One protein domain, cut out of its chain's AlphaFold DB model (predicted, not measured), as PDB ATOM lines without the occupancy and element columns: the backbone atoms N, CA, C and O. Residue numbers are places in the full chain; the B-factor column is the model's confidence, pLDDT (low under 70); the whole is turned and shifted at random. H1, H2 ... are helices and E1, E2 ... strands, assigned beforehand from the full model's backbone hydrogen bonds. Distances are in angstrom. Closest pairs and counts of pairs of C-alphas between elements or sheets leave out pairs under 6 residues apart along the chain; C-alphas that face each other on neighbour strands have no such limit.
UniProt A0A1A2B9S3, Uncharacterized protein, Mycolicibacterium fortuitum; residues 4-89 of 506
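This is residues 4 to 89 of the 506 residues of an uncharacterized protein of Mycolicibacterium fortuitum (UniProt A0A1A2B9S3). A strongly twisted sheet of four strands lies between two helices, H1 over one face and H3 over the other: three layers, with helices on both faces of a sheet. A long loop with the short helix H2 reaches out from this body and makes its length; its residues 44 to 49 stick out free. Printed are 86 residues, with named elements H1, E1, E2, H2, E3, E4, H3 in that order, class mixed; the sheet's order is E1 - E2 - E3 - E4, all antiparallel. The whole is compact, radius of gyration of the C-alphas 13.5 A, and only just elongated, spanning 41 by 27 by 20 A.

Find C-alpha 4 at (175.557, 159.591, 240.655); from there H1 runs 20.1 A to residue 17. Next come E1, residues 27 to 31, 13.4 A, and E2, residues 34 to 38, 13.3 A. H2 is residues 50 to 53, 5.5 A. E3, residues 59 to 64, spans 16.1 A, and E4, residues 69 to 73, 13.3 A. H3, residues 78 to 88, spans 15.6 A and ends at (173.679, 181.249, 248.837).

Look within hydrogen-bond range at N 29 and O 36, 2.9 A, in the hairpin E1 and E2; N 35 and O 63, 2.8 A, between E2 and E3; N 62 and O 70, 2.8 A, in the hairpin E3 and E4. H1 is on the sheet, height 9.4 A, over E2 and E3, only just slantwise at 59.8 degrees to E2 on the local plane; its closest C-alphas to E2 are Ile 7 and Val 37, 6.3 A. On the opposite face H3, height 8.4 A, is over E3, slantwise at 42 degrees on the local plane; C-alphas Leu 62 and Arg 82 are closest, 7.3 A. H2 is not on the sheet. In H1 and H3 every O i to N i+4 pair is within hydrogen-bond range; H2 is too short for one.

The farthest C-alphas, Asp 47 and Ser 66, are 40.8 A apart. The printed part has no cut; E2 to H2 is a long link. Look for pLDDT under 70 at residues 41 to 57, 75 to 76 and 88 to 89.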
ATOM      1  N   ALA A   4     174.672 159.900 241.783       83.25
ATOM      2  CA  ALA A   4     175.557 159.591 240.655       83.25
ATOM      3  C   ALA A   4     175.776 160.798 239.723       83.25
ATOM      4  O   ALA A   4     176.838 160.940 239.111       83.25
ATOM      5  N   GLN A   5     174.783 161.687 239.632       79.69
ATOM      6  CA  GLN A   5     174.854 162.905 238.832       79.69
ATOM      7  C   GLN A   5     175.725 163.965 239.517       79.69
ATOM      8  O   GLN A   5     176.561 164.572 238.851       79.69
ATOM      9  N   ALA A   6     175.611 164.118 240.841       83.06
ATOM     10  CA  ALA A   6     176.487 164.989 241.629       83.06
ATOM     11  C   ALA A   6     177.958 164.537 241.565       83.06
ATOM     12  O   ALA A   6     178.845 165.353 241.320       83.06
ATOM     13  N   ILE A   7     178.216 163.227 241.683       87.88
ATOM     14  CA  ILE A   7     179.563 162.650 241.527       87.88
ATOM     15  C   ILE A   7     180.122 162.928 240.127       87.88
ATOM     16  O   ILE A   7     181.272 163.336 239.990       87.88
ATOM     17  N   SER A   8     179.308 162.749 239.084       87.44
ATOM     18  CA  SER A   8     179.737 162.991 237.699       87.44
ATOM     19  C   SER A   8     180.061 164.466 237.440       87.44
ATOM     20  O   SER A   8     181.040 164.766 236.755       87.44
ATOM     21  N   LEU A   9     179.269 165.382 238.005       84.62
ATOM     22  CA  LEU A   9     179.496 166.826 237.927       84.62
ATOM     23  C   LEU A   9     180.817 167.223 238.593       84.62
ATOM     24  O   LEU A   9     181.624 167.916 237.976       84.62
ATOM     25  N   VAL A  10     181.076 166.721 239.800       85.62
ATOM     26  CA  VAL A  10     182.316 167.001 240.538       85.62
ATOM     27  C   VAL A  10     183.530 166.380 239.858       85.62
ATOM     28  O   VAL A  10     184.533 167.060 239.670       85.62
ATOM     29  N   ALA A  11     183.438 165.136 239.386       87.00
ATOM     30  CA  ALA A  11     184.522 164.503 238.637       87.00
ATOM     31  C   ALA A  11     184.875 165.284 237.358       87.00
ATOM     32  O   ALA A  11     186.050 165.411 237.014       87.00
ATOM     33  N   ASN A  12     183.878 165.831 236.654       84.69
ATOM     34  CA  ASN A  12     184.122 166.675 235.486       84.69
ATOM     35  C   ASN A  12     184.735 168.031 235.871       84.69
ATOM     36  O   ASN A  12     185.659 168.502 235.209       84.69
ATOM     37  N   TRP A  13     184.258 168.635 236.959       84.19
ATOM     38  CA  TRP A  13     184.761 169.901 237.491       84.19
ATOM     39  C   TRP A  13     186.236 169.801 237.916       84.19
ATOM     40  O   TRP A  13     187.042 170.634 237.503       84.19
ATOM     41  N   ILE A  14     186.616 168.720 238.611       82.75
ATOM     42  CA  ILE A  14     188.006 168.409 238.993       82.75
ATOM     43  C   ILE A  14     188.901 168.287 237.751       82.75
ATOM     44  O   ILE A  14     189.947 168.930 237.681       82.75
ATOM     45  N   ARG A  15     188.479 167.513 236.735       83.06
ATOM     46  CA  ARG A  15     189.265 167.328 235.496       83.06
ATOM     47  C   ARG A  15     189.419 168.617 234.702       83.06
ATOM     48  O   ARG A  15     190.501 168.885 234.195       83.06
ATOM     49  N   THR A  16     188.350 169.403 234.594       79.06
ATOM     50  CA  THR A  16     188.351 170.656 233.823       79.06
ATOM     51  C   THR A  16     189.274 171.696 234.454       79.06
ATOM     52  O   THR A  16     189.905 172.466 233.738       79.06
ATOM     53  N   ARG A  17     189.392 171.697 235.787       76.69
ATOM     54  CA  ARG A  17     190.264 172.611 236.536       76.69
ATOM     55  C   ARG A  17     191.672 172.069 236.796       76.69
ATOM     56  O   ARG A  17     192.486 172.785 237.363       76.69
ATOM     57  N   GLY A  18     191.966 170.834 236.381       77.88
ATOM     58  CA  GLY A  18     193.284 170.219 236.561       77.88
ATOM     59  C   GLY A  18     193.692 170.049 238.027       77.88
ATOM     60  O   GLY A  18     194.880 170.112 238.331       77.88
ATOM     61  N   LEU A  19     192.724 169.870 238.931       77.31
ATOM     62  CA  LEU A  19     193.002 169.733 240.361       77.31
ATOM     63  C   LEU A  19     193.621 168.367 240.660       77.31
ATOM     64  O   LEU A  19     193.179 167.347 240.125       77.31
ATOM     65  N   ASP A  20     194.606 168.345 241.557       76.94
ATOM     66  CA  ASP A  20     195.236 167.118 242.054       76.94
ATOM     67  C   ASP A  20     194.332 166.432 243.098       76.94
ATOM     68  O   ASP A  20     194.618 166.393 244.294       76.94
ATOM     69  N   TYR A  21     193.165 165.963 242.641       78.44
ATOM     70  CA  TYR A  21     192.148 165.298 243.457       78.44
ATOM     71  C   TYR A  21     191.617 164.044 242.736       78.44
ATOM     72  O   TYR A  21     191.342 164.095 241.532       78.44
ATOM     73  N   PRO A  22     191.451 162.898 243.426       81.25
ATOM     74  CA  PRO A  22     191.000 161.662 242.789       81.25
ATOM     75  C   PRO A  22     189.577 161.797 242.235       81.25
ATOM     76  O   PRO A  22     188.672 162.269 242.916       81.25
ATOM     77  N   THR A  23     189.360 161.342 240.998       84.38
ATOM     78  CA  THR A  23     188.023 161.364 240.364       84.38
ATOM     79  C   THR A  23     187.306 160.015 240.374       84.38
ATOM     80  O   THR A  23     186.130 159.949 240.022       84.38
ATOM     81  N   ASP A  24     187.991 158.962 240.822       81.25
ATOM     82  CA  ASP A  24     187.450 157.614 240.983       81.25
ATOM     83  C   ASP A  24     187.150 157.333 242.464       81.25
ATOM     84  O   ASP A  24     187.883 157.774 243.347       81.25
ATOM     85  N   GLY A  25     186.074 156.590 242.746       81.00
ATOM     86  CA  GLY A  25     185.719 156.174 244.114       81.00
ATOM     87  C   GLY A  25     185.084 157.255 245.000       81.00
ATOM     88  O   GLY A  25     185.006 157.068 246.210       81.00
ATOM     89  N   LEU A  26     184.620 158.370 244.424       88.06
ATOM     90  CA  LEU A  26     183.936 159.440 245.159       88.06
ATOM     91  C   LEU A  26     182.625 158.958 245.805       88.06
ATOM     92  O   LEU A  26     181.840 158.240 245.182       88.06
ATOM     93  N   ALA A  27     182.364 159.418 247.028       88.19
ATOM     94  CA  ALA A  27     181.096 159.261 247.733       88.19
ATOM     95  C   ALA A  27     180.312 160.579 247.742       88.19
ATOM     96  O   ALA A  27     180.894 161.655 247.606       88.19
ATOM     97  N   ALA A  28     178.987 160.493 247.895       90.00
ATOM     98  CA  ALA A  28     178.101 161.651 247.934       90.00
ATOM     99  C   ALA A  28     177.053 161.522 249.046       90.00
ATOM    100  O   ALA A  28     176.229 160.606 249.021       90.00
ATOM    101  N   ASP A  29     177.037 162.492 249.960       89.00
ATOM    102  CA  ASP A  29     176.072 162.578 251.060       89.00
ATOM    103  C   ASP A  29     175.037 163.673 250.809       89.00
ATOM    104  O   ASP A  29     175.378 164.812 250.488       89.00
ATOM    105  N   ARG A  30     173.754 163.351 250.987       89.19
ATOM    106  CA  ARG A  30     172.651 164.298 250.769       89.19
ATOM    107  C   ARG A  30     172.536 165.303 251.924       89.19
ATOM    108  O   ARG A  30     172.586 164.913 253.088       89.19
ATOM    109  N   PHE A  31     172.278 166.571 251.606       87.25
ATOM    110  CA  PHE A  31     171.799 167.589 252.551       87.25
ATOM    111  C   PHE A  31     170.621 168.384 251.957       87.25
ATOM    112  O   PHE A  31     170.208 168.131 250.826       87.25
ATOM    113  N   GLU A  32     170.040 169.305 252.735       75.19
ATOM    114  CA  GLU A  32     168.741 169.946 252.451       75.19
ATOM    115  C   GLU A  32     168.619 170.553 251.041       75.19
ATOM    116  O   GLU A  32     167.581 170.384 250.404       75.19
ATOM    117  N   LYS A  33     169.684 171.183 250.522       80.50
ATOM    118  CA  LYS A  33     169.703 171.828 249.194       80.50
ATOM    119  C   LYS A  33     170.722 171.240 248.202       80.50
ATOM    120  O   LYS A  33     171.013 171.867 247.182       80.50
ATOM    121  N   GLY A  34     171.296 170.065 248.477       88.69
ATOM    122  CA  GLY A  34     172.376 169.549 247.632       88.69
ATOM    123  C   GLY A  34     173.046 168.254 248.088       88.69
ATOM    124  O   GLY A  34     172.490 167.469 248.859       88.69
ATOM    125  N   TRP A  35     174.251 168.020 247.572       92.62
ATOM    126  CA  TRP A  35     175.105 166.863 247.832       92.62
ATOM    127  C   TRP A  35     176.507 167.296 248.250       92.62
ATOM    128  O   TRP A  35     177.077 168.215 247.679       92.62
ATOM    129  N   SER A  36     177.077 166.617 249.234       90.00
ATOM    130  CA  SER A  36     178.468 166.752 249.655       90.00
ATOM    131  C   SER A  36     179.256 165.611 249.025       90.00
ATOM    132  O   SER A  36     179.066 164.466 249.427       90.00
ATOM    133  N   VAL A  37     180.106 165.902 248.045       90.75
ATOM    134  CA  VAL A  37     180.899 164.913 247.301       90.75
ATOM    135  C   VAL A  37     182.355 164.962 247.753       90.75
ATOM    136  O   VAL A  37     182.954 166.034 247.818       90.75
ATOM    137  N   TYR A  38     182.931 163.809 248.074       88.06
ATOM    138  CA  TYR A  38     184.297 163.702 248.592       88.06
ATOM    139  C   TYR A  38     184.899 162.326 248.296       88.06
ATOM    140  O   TYR A  38     184.181 161.358 248.046       88.06
ATOM    141  N   ALA A  39     186.225 162.227 248.342       85.94
ATOM    142  CA  ALA A  39     186.931 160.952 248.319       85.94
ATOM    143  C   ALA A  39     186.936 160.330 249.732       85.94
ATOM    144  O   ALA A  39     187.464 160.957 250.658       85.94
ATOM    145  N   PRO A  40     186.357 159.130 249.935       78.75
ATOM    146  CA  PRO A  40     186.387 158.449 251.225       78.75
ATOM    147  C   PRO A  40     187.819 158.170 251.679       78.75
ATOM    148  O   PRO A  40     188.698 157.869 250.872       78.75
ATOM    149  N   VAL A  41     188.042 158.237 252.988       66.50
ATOM    150  CA  VAL A  41     189.306 157.833 253.604       66.50
ATOM    151  C   VAL A  41     189.098 156.444 254.176       66.50
ATOM    152  O   VAL A  41     188.277 156.281 255.076       66.50
ATOM    153  N   GLU A  42     189.806 155.445 253.654       59.88
ATOM    154  CA  GLU A  42     189.866 154.146 254.320       59.88
ATOM    155  C   GLU A  42     190.739 154.297 255.567       59.88
ATOM    156  O   GLU A  42     191.933 154.581 255.472       59.88
ATOM    157  N   VAL A  43     190.118 154.165 256.736       57.88
ATOM    158  CA  VAL A  43     190.794 154.149 258.034       57.88
ATOM    159  C   VAL A  43     190.783 152.704 258.522       57.88
ATOM    160  O   VAL A  43     189.749 152.038 258.462       57.88
ATOM    161  N   ASP A  44     191.931 152.195 258.967       59.00
ATOM    162  CA  ASP A  44     191.990 150.883 259.607       59.00
ATOM    163  C   ASP A  44     191.407 150.992 261.022       59.00
ATOM    164  O   ASP A  44     192.087 151.404 261.961       59.00
ATOM    165  N   ASP A  45     190.137 150.614 261.174       54.50
ATOM    166  CA  ASP A  45     189.407 150.647 262.448       54.50
ATOM    167  C   ASP A  45     190.034 149.763 263.549       54.50
ATOM    168  O   ASP A  45     189.607 149.806 264.707       54.50
ATOM    169  N   SER A  46     191.033 148.934 263.215       59.66
ATOM    170  CA  SER A  46     191.779 148.128 264.184       59.66
ATOM    171  C   SER A  46     192.966 148.859 264.828       59.66
ATOM    172  O   SER A  46     193.474 148.380 265.848       59.66
ATOM    173  N   ASP A  47     193.361 150.029 264.308       58.38
ATOM    174  CA  ASP A  47     194.422 150.876 264.860       58.38
ATOM    175  C   ASP A  47     193.849 152.146 265.537       58.38
ATOM    176  O   ASP A  47     193.374 153.066 264.864       58.38
ATOM    177  N   PRO A  48     193.937 152.266 266.878       54.03
ATOM    178  CA  PRO A  48     193.469 153.438 267.622       54.03
ATOM    179  C   PRO A  48     194.177 154.756 267.270       54.03
ATOM    180  O   PRO A  48     193.707 155.813 267.691       54.03
ATOM    181  N   MET A  49     195.312 154.712 266.564       53.50
ATOM    182  CA  MET A  49     196.116 155.879 266.186       53.50
ATOM    183  C   MET A  49     195.930 156.304 264.722       53.50
ATOM    184  O   MET A  49     196.427 157.366 264.346       53.50
ATOM    185  N   ALA A  50     195.159 155.556 263.921       53.62
ATOM    186  CA  ALA A  50     194.971 155.809 262.487       53.62
ATOM    187  C   ALA A  50     194.331 157.175 262.157       53.62
ATOM    188  O   ALA A  50     194.436 157.662 261.034       53.62
ATOM    189  N   PHE A  51     193.703 157.841 263.134       49.94
ATOM    190  CA  PHE A  51     193.157 159.191 262.956       49.94
ATOM    191  C   PHE A  51     194.236 160.269 262.745       49.94
ATOM    192  O   PHE A  51     193.928 161.320 262.183       49.94
ATOM    193  N   LEU A  52     195.481 160.035 263.186       48.66
ATOM    194  CA  LEU A  52     196.603 160.962 262.977       48.66
ATOM    195  C   LEU A  52     197.088 160.986 261.524       48.66
ATOM    196  O   LEU A  52     197.696 161.968 261.104       48.66
ATOM    197  N   ASP A  53     196.786 159.933 260.766       48.62
ATOM    198  CA  ASP A  53     197.178 159.787 259.366       48.62
ATOM    199  C   ASP A  53     196.105 160.317 258.399       48.62
ATOM    200  O   ASP A  53     196.300 160.303 257.182       48.62
ATOM    201  N   ILE A  54     194.975 160.819 258.918       53.69
ATOM    202  CA  ILE A  54     193.931 161.461 258.116       53.69
ATOM    203  C   ILE A  54     194.415 162.868 257.733       53.69
ATOM    204  O   ILE A  54     194.576 163.719 258.612       53.69
ATOM    205  N   PRO A  55     194.611 163.168 256.436       54.41
ATOM    206  CA  PRO A  55     195.030 164.496 256.007       54.41
ATOM    207  C   PRO A  55     193.989 165.548 256.412       54.41
ATOM    208  O   PRO A  55     192.794 165.376 256.164       54.41
ATOM    209  N   VAL A  56     194.444 166.641 257.024       51.06
ATOM    210  CA  VAL A  56     193.624 167.807 257.391       51.06
ATOM    211  C   VAL A  56     193.566 168.801 256.231       51.06
ATOM    212  O   VAL A  56     194.548 168.974 255.517       51.06
ATOM    213  N   GLY A  57     192.420 169.463 256.054       55.38
ATOM    214  CA  GLY A  57     192.227 170.460 254.993       55.38
ATOM    215  C   GLY A  57     191.943 169.868 253.610       55.38
ATOM    216  O   GLY A  57     192.368 170.422 252.603       55.38
ATOM    217  N   ARG A  58     191.257 168.721 253.539       73.25
ATOM    218  CA  ARG A  58     190.915 168.076 252.263       73.25
ATOM    219  C   ARG A  58     189.744 168.784 251.604       73.25
ATOM    220  O   ARG A  58     188.801 169.176 252.284       73.25
ATOM    221  N   SER A  59     189.760 168.855 250.284       80.69
ATOM    222  CA  SER A  59     188.639 169.386 249.518       80.69
ATOM    223  C   SER A  59     187.403 168.495 249.659       80.69
ATOM    224  O   SER A  59     187.462 167.273 249.475       80.69
ATOM    225  N   ILE A  60     186.280 169.120 249.989       85.88
ATOM    226  CA  ILE A  60     184.926 168.577 249.913       85.88
ATOM    227  C   ILE A  60     184.174 169.455 248.915       85.88
ATOM    228  O   ILE A  60     184.258 170.677 248.974       85.88
ATOM    229  N   PHE A  61     183.422 168.847 248.006       89.88
ATOM    230  CA  PHE A  61     182.681 169.579 246.985       89.88
ATOM    231  C   PHE A  61     181.199 169.607 247.341       89.88
ATOM    232  O   PHE A  61     180.545 168.565 247.400       89.88
ATOM    233  N   LEU A  62     180.655 170.794 247.589       90.25
ATOM    234  CA  LEU A  62     179.225 170.998 247.781       90.25
ATOM    235  C   LEU A  62     178.578 171.249 246.422       90.25
ATOM    236  O   LEU A  62     178.974 172.150 245.690       90.25
ATOM    237  N   VAL A  63     177.593 170.425 246.080       88.81
ATOM    238  CA  VAL A  63     176.864 170.472 244.812       88.81
ATOM    239  C   VAL A  63     175.412 170.807 245.098       88.81
ATOM    240  O   VAL A  63     174.698 170.013 245.710       88.81
ATOM    241  N   GLY A  64     174.957 171.968 244.650       86.19
ATOM    242  CA  GLY A  64     173.566 172.382 244.762       86.19
ATOM    243  C   GLY A  64     172.677 171.590 243.816       86.19
ATOM    244  O   GLY A  64     173.116 171.121 242.764       86.19
ATOM    245  N   ASP A  65     171.391 171.471 244.141       78.88
ATOM    246  CA  ASP A  65     170.414 170.913 243.195       78.88
ATOM    247  C   ASP A  65     170.304 171.735 241.894       78.88
ATOM    248  O   ASP A  65     169.864 171.194 240.881       78.88
ATOM    249  N   SER A  66     170.762 172.992 241.919       73.94
ATOM    250  CA  SER A  66     170.922 173.903 240.778       73.94
ATOM    251  C   SER A  66     172.111 173.572 239.860       73.94
ATOM    252  O   SER A  66     172.212 174.116 238.764       73.94
ATOM    253  N   GLY A  67     173.026 172.687 240.280       73.19
ATOM    254  CA  GLY A  67     174.262 172.379 239.551       73.19
ATOM    255  C   GLY A  67     175.464 173.248 239.924       73.19
ATOM    256  O   GLY A  67     176.549 173.017 239.389       73.19
ATOM    257  N   ARG A  68     175.312 174.199 240.854       85.25
ATOM    258  CA  ARG A  68     176.436 174.965 241.408       85.25
ATOM    259  C   ARG A  68     177.359 174.050 242.210       85.25
ATOM    260  O   ARG A  68     176.882 173.238 242.998       85.25
ATOM    261  N   ILE A  69     178.666 174.196 242.009       85.50
ATOM    262  CA  ILE A  69     179.702 173.433 242.712       85.50
ATOM    263  C   ILE A  69     180.596 174.418 243.455       85.50
ATOM    264  O   ILE A  69     181.126 175.343 242.841       85.50
ATOM    265  N   GLU A  70     180.776 174.197 244.751       87.00
ATOM    266  CA  GLU A  70     181.693 174.948 245.603       87.00
ATOM    267  C   GLU A  70     182.670 173.987 246.278       87.00
ATOM    268  O   GLU A  70     182.272 172.950 246.813       87.00
ATOM    269  N   GLU A  71     183.956 174.317 246.231       87.81
ATOM    270  CA  GLU A  71     184.996 173.588 246.949       87.81
ATOM    271  C   GLU A  71     185.170 174.194 248.339       87.81
ATOM    272  O   GLU A  71     185.459 175.380 248.478       87.81
ATOM    273  N   VAL A  72     185.015 173.370 249.371       79.81
ATOM    274  CA  VAL A  72     185.188 173.761 250.769       79.81
ATOM    275  C   VAL A  72     186.216 172.858 251.439       79.81
ATOM    276  O   VAL A  72     186.311 171.665 251.156       79.81
ATOM    277  N   SER A  73     186.994 173.417 252.360       77.81
ATOM    278  CA  SER A  73     187.960 172.639 253.135       77.81
ATOM    279  C   SER A  73     187.263 171.797 254.205       77.81
ATOM    280  O   SER A  73     186.398 172.289 254.931       77.81
ATOM    281  N   SER A  74     187.720 170.559 254.404       70.38
ATOM    282  CA  SER A  74     187.295 169.675 255.496       70.38
ATOM    283  C   SER A  74     187.653 170.205 256.890       70.38
ATOM    284  O   SER A  74     187.241 169.617 257.888       70.38
ATOM    285  N   SER A  75     188.436 171.288 256.978       66.81
ATOM    286  CA  SER A  75     188.690 172.022 258.224       66.81
ATOM    287  C   SER A  75     187.522 172.923 258.642       66.81
ATOM    288  O   SER A  75     187.493 173.378 259.783       66.81
ATOM    289  N   VAL A  76     186.567 173.190 257.743       68.38
ATOM    290  CA  VAL A  76     185.307 173.869 258.065       68.38
ATOM    291  C   VAL A  76     184.294 172.816 258.533       68.38
ATOM    292  O   VAL A  76     184.111 171.808 257.845       68.38
ATOM    293  N   PRO A  77     183.609 173.009 259.678       73.00
ATOM    294  CA  PRO A  77     182.586 172.079 260.142       73.00
ATOM    295  C   PRO A  77     181.534 171.801 259.051       73.00
ATOM    296  O   PRO A  77     180.963 172.753 258.513       73.00
ATOM    297  N   PRO A  78     181.212 170.528 258.740       71.44
ATOM    298  CA  PRO A  78     180.344 170.194 257.609       71.44
ATOM    299  C   PRO A  78     178.969 170.864 257.653       71.44
ATOM    300  O   PRO A  78     178.432 171.217 256.610       71.44
ATOM    301  N   GLN A  79     178.392 171.054 258.843       71.69
ATOM    302  CA  GLN A  79     177.120 171.768 258.996       71.69
ATOM    303  C   GLN A  79     177.249 173.244 258.618       71.69
ATOM    304  O   GLN A  79     176.459 173.721 257.814       71.69
ATOM    305  N   GLN A  80     178.290 173.924 259.100       71.94
ATOM    306  CA  GLN A  80     178.532 175.334 258.801       71.94
ATOM    307  C   GLN A  80     178.779 175.562 257.303       71.94
ATOM    308  O   GLN A  80     178.194 176.470 256.718       71.94
ATOM    309  N   ALA A  81     179.583 174.704 256.666       73.50
ATOM    310  CA  ALA A  81     179.822 174.776 255.225       73.50
ATOM    311  C   ALA A  81     178.527 174.552 254.420       73.50
ATOM    312  O   ALA A  81     178.235 175.289 253.483       73.50
ATOM    313  N   ARG A  82     177.703 173.571 254.819       85.06
ATOM    314  CA  ARG A  82     176.414 173.281 254.168       85.06
ATOM    315  C   ARG A  82     175.392 174.394 254.368       85.06
ATOM    316  O   ARG A  82     174.632 174.665 253.444       85.06
ATOM    317  N   GLU A  83     175.352 175.022 255.538       75.88
ATOM    318  CA  GLU A  83     174.456 176.144 255.838       75.88
ATOM    319  C   GLU A  83     174.837 177.389 255.036       75.88
ATOM    320  O   GLU A  83     173.969 177.968 254.386       75.88
ATOM    321  N   ALA A  84     176.127 177.742 254.997       73.62
ATOM    322  CA  ALA A  84     176.633 178.851 254.190       73.62
ATOM    323  C   ALA A  84     176.341 178.638 252.696       73.62
ATOM    324  O   ALA A  84     175.748 179.500 252.044       73.62
ATOM    325  N   PHE A  85     176.635 177.438 252.187       78.56
ATOM    326  CA  PHE A  85     176.298 177.046 250.822       78.56
ATOM    327  C   PHE A  85     174.787 177.141 250.568       78.56
ATOM    328  O   PHE A  85     174.347 177.741 249.590       78.56
ATOM    329  N   SER A  86     173.964 176.611 251.476       80.19
ATOM    330  CA  SER A  86     172.500 176.612 251.348       80.19
ATOM    331  C   SER A  86     171.882 178.009 251.428       80.19
ATOM    332  O   SER A  86     170.820 178.228 250.840       80.19
ATOM    333  N   ALA A  87     172.511 178.948 252.139       73.81
ATOM    334  CA  ALA A  87     172.083 180.343 252.208       73.81
ATOM    335  C   ALA A  87     172.301 181.069 250.873       73.81
ATOM    336  O   ALA A  87     171.492 181.910 250.491       73.81
ATOM    337  N   GLN A  88     173.355 180.695 250.148       64.94
ATOM    338  CA  GLN A  88     173.679 181.249 248.837       64.94
ATOM    339  C   GLN A  88     173.027 180.469 247.679       64.94
ATOM    340  O   GLN A  88     173.025 180.951 246.548       64.94
ATOM    341  N   GLU A  89     172.489 179.268 247.928       63.81
ATOM    342  CA  GLU A  89     171.731 178.509 246.925       63.81
ATOM    343  C   GLU A  89     170.387 179.200 246.637       63.81
ATOM    344  O   GLU A  89     169.592 179.395 247.574       63.81
TER     345      GLU A  89